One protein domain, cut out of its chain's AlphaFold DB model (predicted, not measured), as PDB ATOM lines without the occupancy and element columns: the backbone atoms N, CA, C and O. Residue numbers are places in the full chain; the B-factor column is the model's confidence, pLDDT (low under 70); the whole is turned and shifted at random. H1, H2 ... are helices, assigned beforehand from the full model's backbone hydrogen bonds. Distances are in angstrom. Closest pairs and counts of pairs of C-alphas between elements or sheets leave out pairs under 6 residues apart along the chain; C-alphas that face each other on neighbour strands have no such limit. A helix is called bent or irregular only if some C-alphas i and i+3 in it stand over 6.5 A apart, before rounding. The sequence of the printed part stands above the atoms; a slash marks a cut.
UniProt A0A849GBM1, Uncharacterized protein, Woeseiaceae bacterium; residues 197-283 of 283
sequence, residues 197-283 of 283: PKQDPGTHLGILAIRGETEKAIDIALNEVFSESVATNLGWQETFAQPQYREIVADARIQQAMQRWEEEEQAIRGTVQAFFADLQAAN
ATOM      1  N   PRO A 197      43.506  23.609  73.710       91.31
ATOM      2  CA  PRO A 197      42.151  23.115  73.465       91.31
ATOM      3  C   PRO A 197      41.320  22.918  74.737       91.31
ATOM      4  O   PRO A 197      40.102  22.836  74.653       91.31
ATOM      5  N   LYS A 198      41.949  22.840  75.918       93.94
ATOM      6  CA  LYS A 198      41.246  22.623  77.191       93.94
ATOM      7  C   LYS A 198      40.603  23.892  77.756       93.94
ATOM      8  O   LYS A 198      39.959  23.815  78.794       93.94
ATOM      9  N   GLN A 199      40.800  25.049  77.118       93.75
ATOM     10  CA  GLN A 199      40.106  26.287  77.495       93.75
ATOM     11  C   GLN A 199      38.616  26.260  77.138       93.75
ATOM     12  O   GLN A 199      37.841  26.990  77.744       93.75
ATOM     13  N   ASP A 200      38.230  25.440  76.157       93.50
ATOM     14  CA  ASP A 200      36.835  25.160  75.831       93.50
ATOM     15  C   ASP A 200      36.348  23.955  76.665       93.50
ATOM     16  O   ASP A 200      36.907  22.859  76.513       93.50
ATOM     17  N   PRO A 201      35.330  24.111  77.535       95.56
ATOM     18  CA  PRO A 201      34.870  23.039  78.420       95.56
ATOM     19  C   PRO A 201      34.419  21.773  77.688       95.56
ATOM     20  O   PRO A 201      34.736  20.662  78.118       95.56
ATOM     21  N   GLY A 202      33.725  21.918  76.553       95.06
ATOM     22  CA  GLY A 202      33.255  20.786  75.750       95.06
ATOM     23  C   GLY A 202      34.412  19.975  75.163       95.06
ATOM     24  O   GLY A 202      34.435  18.743  75.249       95.06
ATOM     25  N   THR A 203      35.424  20.664  74.637       95.62
ATOM     26  CA  THR A 203      36.655  20.052  74.130       95.62
ATOM     27  C   THR A 203      37.458  19.404  75.256       95.62
ATOM     28  O   THR A 203      37.925  18.274  75.101       95.62
ATOM     29  N   HIS A 204      37.580  20.061  76.414       97.88
ATOM     30  CA  HIS A 204      38.259  19.499  77.582       97.88
ATOM     31  C   HIS A 204      37.582  18.208  78.065       97.88
ATOM     32  O   HIS A 204      38.250  17.185  78.240       97.88
ATOM     33  N   LEU A 205      36.254  18.229  78.193       98.38
ATOM     34  CA  LEU A 205      35.438  17.062  78.507       98.38
ATOM     35  C   LEU A 205      35.666  15.932  77.490       98.38
ATOM     36  O   LEU A 205      35.926  14.794  77.882       98.38
ATOM     37  N   GLY A 206      35.630  16.238  76.189       97.88
ATOM     38  CA  GLY A 206      35.901  15.272  75.123       97.88
ATOM     39  C   GLY A 206      37.289  14.636  75.233       97.88
ATOM     40  O   GLY A 206      37.412  13.416  75.149       97.88
ATOM     41  N   ILE A 207      38.330  15.429  75.501       98.44
ATOM     42  CA  ILE A 207      39.701  14.935  75.709       98.44
ATOM     43  C   ILE A 207      39.759  13.960  76.890       98.44
ATOM     44  O   ILE A 207      40.357  12.891  76.764       98.44
ATOM     45  N   LEU A 208      39.146  14.300  78.028       98.62
ATOM     46  CA  LEU A 208      39.150  13.451  79.223       98.62
ATOM     47  C   LEU A 208      38.356  12.156  79.003       98.62
ATOM     48  O   LEU A 208      38.839  11.079  79.361       98.62
ATOM     49  N   ALA A 209      37.204  12.236  78.332       98.38
ATOM     50  CA  ALA A 209      36.413  11.075  77.921       98.38
ATOM     51  C   ALA A 209      37.218  10.155  76.984       98.38
ATOM     52  O   ALA A 209      37.367   8.956  77.230       98.38
ATOM     53  N   ILE A 210      37.866  10.731  75.966       98.50
ATOM     54  CA  ILE A 210      38.777  10.009  75.072       98.50
ATOM     55  C   ILE A 210      40.047   9.577  75.801       98.50
ATOM     56  O   ILE A 210      40.748   8.741  75.267       98.50
ATOM     57  N   ARG A 211      40.377  10.007  77.018       98.25
ATOM     58  CA  ARG A 211      41.489   9.429  77.804       98.25
ATOM     59  C   ARG A 211      41.037   8.368  78.805       98.25
ATOM     60  O   ARG A 211      41.858   7.564  79.235       98.25
ATOM     61  N   GLY A 212      39.733   8.259  79.055       97.38
ATOM     62  CA  GLY A 212      39.187   7.393  80.103       97.38
ATOM     63  C   GLY A 212      39.440   7.962  81.501       97.38
ATOM     64  O   GLY A 212      39.515   7.220  82.473       97.38
ATOM     65  N   GLU A 213      39.626   9.281  81.609       98.38
ATOM     66  CA  GLU A 213      39.802   9.982  82.883       98.38
ATOM     67  C   GLU A 213      38.429  10.327  83.485       98.38
ATOM     68  O   GLU A 213      38.104  11.495  83.693       98.38
ATOM     69  N   THR A 214      37.611   9.297  83.732       98.00
ATOM     70  CA  THR A 214      36.161   9.398  83.982       98.00
ATOM     71  C   THR A 214      35.797  10.371  85.107       98.00
ATOM     72  O   THR A 214      34.991  11.266  84.880       98.00
ATOM     73  N   GLU A 215      36.427  10.294  86.284       98.31
ATOM     74  CA  GLU A 215      36.101  11.208  87.399       98.31
ATOM     75  C   GLU A 215      36.416  12.676  87.089       98.31
ATOM     76  O   GLU A 215      35.635  13.563  87.426       98.31
ATOM     77  N   LYS A 216      37.534  12.952  86.404       98.62
ATOM     78  CA  LYS A 216      37.854  14.324  85.986       98.62
ATOM     79  C   LYS A 216      36.884  14.803  84.914       98.62
ATOM     80  O   LYS A 216      36.482  15.957  84.928       98.62
ATOM     81  N   ALA A 217      36.513  13.920  83.988       98.62
ATOM     82  CA  ALA A 217      35.534  14.228  82.959       98.62
ATOM     83  C   ALA A 217      34.170  14.568  83.579       98.62
ATOM     84  O   ALA A 217      33.550  15.540  83.166       98.62
ATOM     85  N   ILE A 218      33.734  13.827  84.604       98.75
ATOM     86  CA  ILE A 218      32.505  14.125  85.353       98.75
ATOM     87  C   ILE A 218      32.596  15.493  86.041       98.75
ATOM     88  O   ILE A 218      31.637  16.258  85.981       98.75
ATOM     89  N   ASP A 219      33.734  15.827  86.654       98.56
ATOM     90  CA  ASP A 219      33.934  17.128  87.303       98.56
ATOM     91  C   ASP A 219      33.819  18.297  86.308       98.56
ATOM     92  O   ASP A 219      33.024  19.213  86.523       98.56
ATOM     93  N   ILE A 220      34.516  18.219  85.166       98.56
ATOM     94  CA  ILE A 220      34.407  19.215  84.083       98.56
ATOM     95  C   ILE A 220      32.977  19.278  83.542       98.56
ATOM     96  O   ILE A 220      32.421  20.363  83.364       98.56
ATOM     97  N   ALA A 221      32.351  18.121  83.309       98.50
ATOM     98  CA  ALA A 221      30.988  18.065  82.804       98.50
ATOM     99  C   ALA A 221      30.020  18.793  83.745       98.50
ATOM    100  O   ALA A 221      29.249  19.625  83.286       98.50
ATOM    101  N   LEU A 222      30.059  18.524  85.050       98.56
ATOM    102  CA  LEU A 222      29.127  19.128  86.006       98.56
ATOM    103  C   LEU A 222      29.385  20.622  86.232       98.56
ATOM    104  O   LEU A 222      28.430  21.395  86.312       98.56
ATOM    105  N   ASN A 223      30.653  21.018  86.352       98.19
ATOM    106  CA  ASN A 223      31.015  22.361  86.803       98.19
ATOM    107  C   ASN A 223      31.136  23.376  85.667       98.19
ATOM    108  O   ASN A 223      30.939  24.569  85.906       98.19
ATOM    109  N   GLU A 224      31.451  22.932  84.451       97.38
ATOM    110  CA  GLU A 224      31.753  23.830  83.330       97.38
ATOM    111  C   GLU A 224      30.843  23.618  82.119       97.38
ATOM    112  O   GLU A 224      30.561  24.578  81.418       97.38
ATOM    113  N   VAL A 225      30.361  22.394  81.868       97.62
ATOM    114  CA  VAL A 225      29.473  22.123  80.722       97.62
ATOM    115  C   VAL A 225      28.012  22.259  81.139       97.62
ATOM    116  O   VAL A 225      27.326  23.183  80.723       97.62
ATOM    117  N   PHE A 226      27.536  21.394  82.033       97.81
ATOM    118  CA  PHE A 226      26.159  21.400  82.524       97.81
ATOM    119  C   PHE A 226      25.823  22.620  83.394       97.81
ATOM    120  O   PHE A 226      24.648  22.834  83.702       97.81
ATOM    121  N   SER A 227      26.807  23.407  83.828       95.88
ATOM    122  CA  SER A 227      26.556  24.670  84.528       95.88
ATOM    123  C   SER A 227      26.058  25.775  83.591       95.88
ATOM    124  O   SER A 227      25.410  26.713  84.059       95.88
ATOM    125  N   GLU A 228      26.294  25.644  82.282       95.12
ATOM    126  CA  GLU A 228      25.730  26.518  81.259       95.12
ATOM    127  C   GLU A 228      24.271  26.158  80.933       95.12
ATOM    128  O   GLU A 228      23.779  25.062  81.230       95.12
ATOM    129  N   SER A 229      23.577  27.099  80.286       96.69
ATOM    130  CA  SER A 229      22.262  26.845  79.699       96.69
ATOM    131  C   SER A 229      22.352  25.797  78.590       96.69
ATOM    132  O   SER A 229      23.252  25.843  77.747       96.69
ATOM    133  N   VAL A 230      21.356  24.914  78.499       97.56
ATOM    134  CA  VAL A 230      21.237  23.986  77.361       97.56
ATOM    135  C   VAL A 230      21.145  24.710  76.007       97.56
ATOM    136  O   VAL A 230      21.468  24.134  74.970       97.56
ATOM    137  N   ALA A 231      20.758  25.991  75.986       96.31
ATOM    138  CA  ALA A 231      20.642  26.785  74.766       96.31
ATOM    139  C   ALA A 231      21.975  26.924  74.003       96.31
ATOM    140  O   ALA A 231      21.968  26.998  72.772       96.31
ATOM    141  N   THR A 232      23.122  26.916  74.697       93.62
ATOM    142  CA  THR A 232      24.456  26.914  74.062       93.62
ATOM    143  C   THR A 232      24.882  25.521  73.587       93.62
ATOM    144  O   THR A 232      25.817  25.402  72.797       93.62
ATOM    145  N   ASN A 233      24.154  24.477  73.993       94.94
ATOM    146  CA  ASN A 233      24.495  23.068  73.806       94.94
ATOM    147  C   ASN A 233      23.364  22.254  73.137       94.94
ATOM    148  O   ASN A 233      23.294  21.039  73.296       94.94
ATOM    149  N   LEU A 234      22.467  22.883  72.369       95.62
ATOM    150  CA  LEU A 234      21.373  22.159  71.704       95.62
ATOM    151  C   LEU A 234      21.878  21.012  70.811       95.62
ATOM    152  O   LEU A 234      22.860  21.164  70.078       95.62
ATOM    153  N   GLY A 235      21.160  19.885  70.830       93.06
ATOM    154  CA  GLY A 235      21.609  18.627  70.222       93.06
ATOM    155  C   GLY A 235      22.607  17.849  71.091       93.06
ATOM    156  O   GLY A 235      23.258  16.923  70.600       93.06
ATOM    157  N   TRP A 236      22.745  18.210  72.371       96.56
ATOM    158  CA  TRP A 236      23.621  17.556  73.346       96.56
ATOM    159  C   TRP A 236      23.382  16.046  73.448       96.56
ATOM    160  O   TRP A 236      24.344  15.301  73.644       96.56
ATOM    161  N   GLN A 237      22.143  15.575  73.273       96.00
ATOM    162  CA  GLN A 237      21.788  14.156  73.360       96.00
ATOM    163  C   GLN A 237      22.615  13.318  72.377       96.00
ATOM    164  O   GLN A 237      23.134  12.268  72.745       96.00
ATOM    165  N   GLU A 238      22.818  13.812  71.150       94.69
ATOM    166  CA  GLU A 238      23.634  13.128  70.142       94.69
ATOM    167  C   GLU A 238      25.099  13.026  70.567       94.69
ATOM    168  O   GLU A 238      25.759  12.036  70.260       94.69
ATOM    169  N   THR A 239      25.620  14.029  71.277       95.31
ATOM    170  CA  THR A 239      26.996  14.018  71.789       95.31
ATOM    171  C   THR A 239      27.140  13.049  72.957       95.31
ATOM    172  O   THR A 239      28.016  12.192  72.925       95.31
ATOM    173  N   PHE A 240      26.256  13.109  73.952       97.81
ATOM    174  CA  PHE A 240      26.331  12.223  75.119       97.81
ATOM    175  C   PHE A 240      25.910  10.774  74.821       97.81
ATOM    176  O   PHE A 240      26.234   9.875  75.594       97.81
ATOM    177  N   ALA A 241      25.272  10.512  73.677       97.00
ATOM    178  CA  ALA A 241      25.036   9.157  73.181       97.00
ATOM    179  C   ALA A 241      26.308   8.463  72.650       97.00
ATOM    180  O   ALA A 241      26.287   7.249  72.424       97.00
ATOM    181  N   GLN A 242      27.407   9.196  72.423       98.00
ATOM    182  CA  GLN A 242      28.607   8.620  71.816       98.00
ATOM    183  C   GLN A 242      29.367   7.688  72.778       98.00
ATOM    184  O   GLN A 242      29.374   7.914  73.994       98.00
ATOM    185  N   PRO A 243      30.045   6.639  72.265       97.75
ATOM    186  CA  PRO A 243      30.606   5.578  73.105       97.75
ATOM    187  C   PRO A 243      31.608   6.044  74.166       97.75
ATOM    188  O   PRO A 243      31.657   5.448  75.243       97.75
ATOM    189  N   GLN A 244      32.376   7.104  73.900       97.50
ATOM    190  CA  GLN A 244      33.362   7.647  74.838       97.50
ATOM    191  C   GLN A 244      32.747   8.262  76.099       97.50
ATOM    192  O   GLN A 244      33.430   8.362  77.115       97.50
ATOM    193  N   TYR A 245      31.467   8.643  76.064       98.44
ATOM    194  CA  TYR A 245      30.776   9.239  77.209       98.44
ATOM    195  C   TYR A 245      30.011   8.219  78.055       98.44
ATOM    196  O   TYR A 245      29.440   8.589  79.077       98.44
ATOM    197  N   ARG A 246      30.011   6.932  77.677       97.75
ATOM    198  CA  ARG A 246      29.175   5.896  78.307       97.75
ATOM    199  C   ARG A 246      29.333   5.820  79.827       97.75
ATOM    200  O   ARG A 246      28.335   5.732  80.532       97.75
ATOM    201  N   GLU A 247      30.567   5.838  80.327       97.81
ATOM    202  CA  GLU A 247      30.826   5.777  81.774       97.81
ATOM    203  C   GLU A 247      30.424   7.070  82.490       97.81
ATOM    204  O   GLU A 247      29.896   7.018  83.594       97.81
ATOM    205  N   ILE A 248      30.613   8.223  81.840       98.44
ATOM    206  CA  ILE A 248      30.246   9.540  82.376       98.44
ATOM    207  C   ILE A 248      28.720   9.636  82.513       98.44
ATOM    208  O   ILE A 248      28.214  10.002  83.566       98.44
ATOM    209  N   VAL A 249      27.971   9.234  81.481       98.25
ATOM    210  CA  VAL A 249      26.493   9.249  81.460       98.25
ATOM    211  C   VAL A 249      25.873   8.226  82.424       98.25
ATOM    212  O   VAL A 249      24.718   8.364  82.827       98.25
ATOM    213  N   ALA A 250      26.624   7.201  82.830       98.19
ATOM    214  CA  ALA A 250      26.175   6.254  83.847       98.19
ATOM    215  C   ALA A 250      26.201   6.840  85.276       98.19
ATOM    216  O   ALA A 250      25.570   6.269  86.167       98.19
ATOM    217  N   ASP A 251      26.897   7.961  85.510       98.69
ATOM    218  CA  ASP A 251      26.936   8.631  86.813       98.69
ATOM    219  C   ASP A 251      25.597   9.323  87.125       98.69
ATOM    220  O   ASP A 251      25.063  10.098  86.329       98.69
ATOM    221  N   ALA A 252      25.054   9.080  88.322       98.62
ATOM    222  CA  ALA A 252      23.752   9.606  88.733       98.62
ATOM    223  C   ALA A 252      23.689  11.148  88.765       98.62
ATOM    224  O   ALA A 252      22.633  11.727  88.509       98.62
ATOM    225  N   ARG A 253      24.806  11.830  89.057       98.50
ATOM    226  CA  ARG A 253      24.885  13.301  89.053       98.50
ATOM    227  C   ARG A 253      24.784  13.839  87.630       98.50
ATOM    228  O   ARG A 253      24.113  14.843  87.402       98.50
ATOM    229  N   ILE A 254      25.419  13.154  86.678       98.62
ATOM    230  CA  ILE A 254      25.335  13.488  85.252       98.62
ATOM    231  C   ILE A 254      23.911  13.262  84.744       98.62
ATOM    232  O   ILE A 254      23.364  14.144  84.092       98.62
ATOM    233  N   GLN A 255      23.265  12.154  85.114       98.62
ATOM    234  CA  GLN A 255      21.861  11.903  84.757       98.62
ATOM    235  C   GLN A 255      20.925  13.000  85.277       98.62
ATOM    236  O   GLN A 255      20.058  13.474  84.547       98.62
ATOM    237  N   GLN A 256      21.130  13.460  86.514       98.56
ATOM    238  CA  GLN A 256      20.371  14.582  87.066       98.56
ATOM    239  C   GLN A 256      20.625  15.889  86.294       98.56
ATOM    240  O   GLN A 256      19.697  16.667  86.067       98.56
ATOM    241  N   ALA A 257      21.868  16.144  85.883       98.56
ATOM    242  CA  ALA A 257      22.212  17.318  85.089       98.56
ATOM    243  C   ALA A 257      21.587  17.274  83.681       98.56
ATOM    244  O   ALA A 257      21.037  18.279  83.238       98.56
ATOM    245  N   MET A 258      21.596  16.108  83.028       98.62
ATOM    246  CA  MET A 258      20.930  15.870  81.742       98.62
ATOM    247  C   MET A 258      19.413  16.076  81.843       98.62
ATOM    248  O   MET A 258      18.839  16.731  80.982       98.62
ATOM    249  N   GLN A 259      18.775  15.599  82.919       98.62
ATOM    250  CA  GLN A 259      17.343  15.816  83.161       98.62
ATOM    251  C   GLN A 259      17.000  17.310  83.271       98.62
ATOM    252  O   GLN A 259      16.023  17.772  82.686       98.62
ATOM    253  N   ARG A 260      17.825  18.093  83.979       98.38
ATOM    254  CA  ARG A 260      17.643  19.551  84.070       98.38
ATOM    255  C   ARG A 260      17.762  20.225  82.701       98.38
ATOM    256  O   ARG A 260      16.974  21.116  82.403       98.38
ATOM    257  N   TRP A 261      18.731  19.820  81.883       98.38
ATOM    258  CA  TRP A 261      18.857  20.327  80.515       98.38
ATOM    259  C   TRP A 261      17.672  19.937  79.631       98.38
ATOM    260  O   TRP A 261      17.227  20.760  78.839       98.38
ATOM    261  N   GLU A 262      17.116  18.735  79.784       98.50
ATOM    262  CA  GLU A 262      15.899  18.334  79.071       98.50
ATOM    263  C   GLU A 262      14.702  19.227  79.435       98.50
ATOM    264  O   GLU A 262      13.992  19.708  78.551       98.50
ATOM    265  N   GLU A 263      14.506  19.513  80.725       98.56
ATOM    266  CA  GLU A 263      13.459  20.424  81.207       98.56
ATOM    267  C   GLU A 263      13.661  21.859  80.695       98.56
ATOM    268  O   GLU A 263      12.710  22.506  80.248       98.56
ATOM    269  N   GLU A 264      14.900  22.354  80.722       98.50
ATOM    270  CA  GLU A 264      15.254  23.677  80.203       98.50
ATOM    271  C   GLU A 264      15.017  23.771  78.686       98.50
ATOM    272  O   GLU A 264      14.430  24.744  78.212       98.50
ATOM    273  N   GLU A 265      15.394  22.745  77.920       98.50
ATOM    274  CA  GLU A 265      15.207  22.700  76.466       98.50
ATOM    275  C   GLU A 265      13.715  22.718  76.109       98.50
ATOM    276  O   GLU A 265      13.292  23.457  75.215       98.50
ATOM    277  N   GLN A 266      12.893  21.961  76.846       98.56
ATOM    278  CA  GLN A 266      11.436  21.975  76.695       98.56
ATOM    279  C   GLN A 266      10.839  23.353  77.018       98.56
ATOM    280  O   GLN A 266       9.962  23.828  76.289       98.56
ATOM    281  N   ALA A 267      11.325  24.026  78.065       98.56
ATOM    282  CA  ALA A 267      10.886  25.376  78.413       98.56
ATOM    283  C   ALA A 267      11.264  26.402  77.329       98.56
ATOM    284  O   ALA A 267      10.432  27.222  76.923       98.56
ATOM    285  N   ILE A 268      12.487  26.329  76.797       98.62
ATOM    286  CA  ILE A 268      12.941  27.175  75.685       98.62
ATOM    287  C   ILE A 268      12.076  26.929  74.446       98.62
ATOM    288  O   ILE A 268      11.557  27.878  73.858       98.62
ATOM    289  N   ARG A 269      11.856  25.663  74.075       98.56
ATOM    290  CA  ARG A 269      10.985  25.285  72.954       98.56
ATOM    291  C   ARG A 269       9.591  25.894  73.103       98.56
ATOM    292  O   ARG A 269       9.111  26.537  72.174       98.56
ATOM    293  N   GLY A 270       8.966  25.730  74.270       98.62
ATOM    294  CA  GLY A 270       7.617  26.234  74.536       98.62
ATOM    295  C   GLY A 270       7.519  27.760  74.480       98.62
ATOM    296  O   GLY A 270       6.593  28.296  73.874       98.62
ATOM    297  N   THR A 271       8.488  28.475  75.060       98.50
ATOM    298  CA  THR A 271       8.502  29.950  75.047       98.50
ATOM    299  C   THR A 271       8.742  30.519  73.651       98.50
ATOM    300  O   THR A 271       8.058  31.459  73.249       98.50
ATOM    301  N   VAL A 272       9.650  29.923  72.873       98.62
ATOM    302  CA  VAL A 272       9.892  30.311  71.476       98.62
ATOM    303  C   VAL A 272       8.667  30.023  70.606       98.62
ATOM    304  O   VAL A 272       8.269  30.873  69.812       98.62
ATOM    305  N   GLN A 273       8.032  28.861  70.773       98.56
ATOM    306  CA  GLN A 273       6.815  28.514  70.039       98.56
ATOM    307  C   GLN A 273       5.673  29.498  70.329       98.56
ATOM    308  O   GLN A 273       5.030  29.976  69.394       98.56
ATOM    309  N   ALA A 274       5.448  29.838  71.603       98.50
ATOM    310  CA  ALA A 274       4.441  30.819  72.002       98.50
ATOM    311  C   ALA A 274       4.722  32.206  71.402       98.50
ATOM    312  O   ALA A 274       3.821  32.827  70.845       98.50
ATOM    313  N   PHE A 275       5.982  32.650  71.426       98.38
ATOM    314  CA  PHE A 275       6.384  33.924  70.833       98.38
ATOM    315  C   PHE A 275       6.027  34.022  69.339       98.38
ATOM    316  O   PHE A 275       5.510  35.045  68.893       98.38
ATOM    317  N   PHE A 276       6.257  32.963  68.558       98.12
ATOM    318  CA  PHE A 276       5.874  32.954  67.143       98.12
ATOM    319  C   PHE A 276       4.361  32.891  66.924       98.12
ATOM    320  O   PHE A 276       3.866  33.544  66.005       98.12
ATOM    321  N   ALA A 277       3.621  32.162  67.764       97.69
ATOM    322  CA  ALA A 277       2.161  32.142  67.700       97.69
ATOM    323  C   ALA A 277       1.566  33.542  67.942       97.69
ATOM    324  O   ALA A 277       0.683  33.974  67.199       97.69
ATOM    325  N   ASP A 278       2.105  34.283  68.913       97.44
ATOM    326  CA  ASP A 278       1.697  35.662  69.195       97.44
ATOM    327  C   ASP A 278       2.014  36.605  68.023       97.44
ATOM    328  O   ASP A 278       1.186  37.439  67.652       97.44
ATOM    329  N   LEU A 279       3.187  36.453  67.392       94.12
ATOM    330  CA  LEU A 279       3.547  37.219  66.193       94.12
ATOM    331  C   LEU A 279       2.608  36.936  65.013       94.12
ATOM    332  O   LEU A 279       2.267  37.858  64.277       94.12
ATOM    333  N   GLN A 280       2.199  35.681  64.816       91.56
ATOM    334  CA  GLN A 280       1.256  35.309  63.759       91.56
ATOM    335  C   GLN A 280      -0.146  35.860  64.026       91.56
ATOM    336  O   GLN A 280      -0.795  36.318  63.095       91.56
ATOM    337  N   ALA A 281      -0.602  35.862  65.282       93.56
ATOM    338  CA  ALA A 281      -1.905  36.409  65.659       93.56
ATOM    339  C   ALA A 281      -1.981  37.947  65.569       93.56
ATOM    340  O   ALA A 281      -3.076  38.505  65.503       93.56
ATOM    341  N   ALA A 282      -0.834  38.632  65.605       88.38
ATOM    342  CA  ALA A 282      -0.739  40.089  65.517       88.38
ATOM    343  C   ALA A 282      -0.674  40.638  64.075       88.38
ATOM    344  O   ALA A 282      -0.783  41.856  63.906       88.38
ATOM    345  N   ASN A 283      -0.485  39.775  63.070       70.75
ATOM    346  CA  ASN A 283      -0.404  40.122  61.641       70.75
ATOM    347  C   ASN A 283      -1.706  39.794  60.900       70.75
ATOM    348  O   ASN A 283      -2.014  40.532  59.936       70.75
TER     349      ASN A 283
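AT A GLANCE: This is residues 197 to 283 of the 283 residues of an uncharacterized protein of Woeseiaceae bacterium (UniProt A0A849GBM1). A compact head of short helices has one long, nearly straight helix, H6, running along it and out of it; residues 270 to 283, of which 270 to 281 belong to H6, stick out as an arm. In the head, H1 and H2 make a helical hairpin, H5 packs crosswise on both of them, and the short H3 packs on H6, with H4 near H6. The printed part has 87 residues with six named helices, H1 to H6 in order along the chain, and no named strand; its class is all helix. The whole is loose, with a radius of gyration of the C-alphas of 15.8 A, and spans 54 by 27 by 21 A, the arm making much of the length.

HOW THE PARTS SIT: H6, residues 252 to 281, touches H2, residues 214 to 225, with residues 253 to 257 alone; the closest C-alphas, of Leu 222 and Ile 254, are 6.8 A apart. These two helices run the same way at a shallow tilt of 28 degrees. H6 also touches H3, residues 230 to 233, with residues 261 to 268 alone, the closest C-alphas being those of Val 230 and Trp 261 at 5.4 A. H4, residues 236 to 240, touches no helix but is near H6. H2 is the hub, touching three helices. It forms a helical hairpin with H1, residues 201 to 211, opposite ways at a shallow tilt of 9 degrees; the closest C-alphas, of Leu 208 and Ala 217, are 5.3 A apart. H5, residues 243 to 249, touches H2 about perpendicular at 77 degrees, with the C-alphas of Ile 218 and Ile 248 closest at 5.9 A. H5 touches H1 at 72 degrees, only just about perpendicular, with the C-alphas of Ala 209 and Gln 244 closest at 5.5 A. H1 and H6 are apart. Every O i to N i+4 pair is within hydrogen-bond range in H1, H2, H4 and H6; in H5 it is 1 of 3, beside 2 of 4 O i to N i+3 pairs, and H3 is too short for an O i to N i+4 pair.

IN THESE COORDINATES: H6 is 43.7 A long, from C-alpha 252 at (23.752, 9.606, 88.733) to C-alpha 281 at (-1.905, 36.409, 65.659). H1, 15.1 A, begins at C-alpha 201 at (34.870, 23.039, 78.420), and H2 is 14.7 A long. H5 measures 10.0 A and is irregular, with C-alphas 244 and 247 7.6 A apart. H4 and H3 measure 6.2 A and 4.9 A.

THE WHOLE: The C-alphas farthest apart, of Gly 212 and Asn 283, are 54.6 A apart. Without residues 270 to 283, which stand free, the body spans 35 by 25 by 19 A. The printed part has no cut, and the five links between helices are tight. The mean pLDDT of the printed part is 96.9, and no printed residue is under 70.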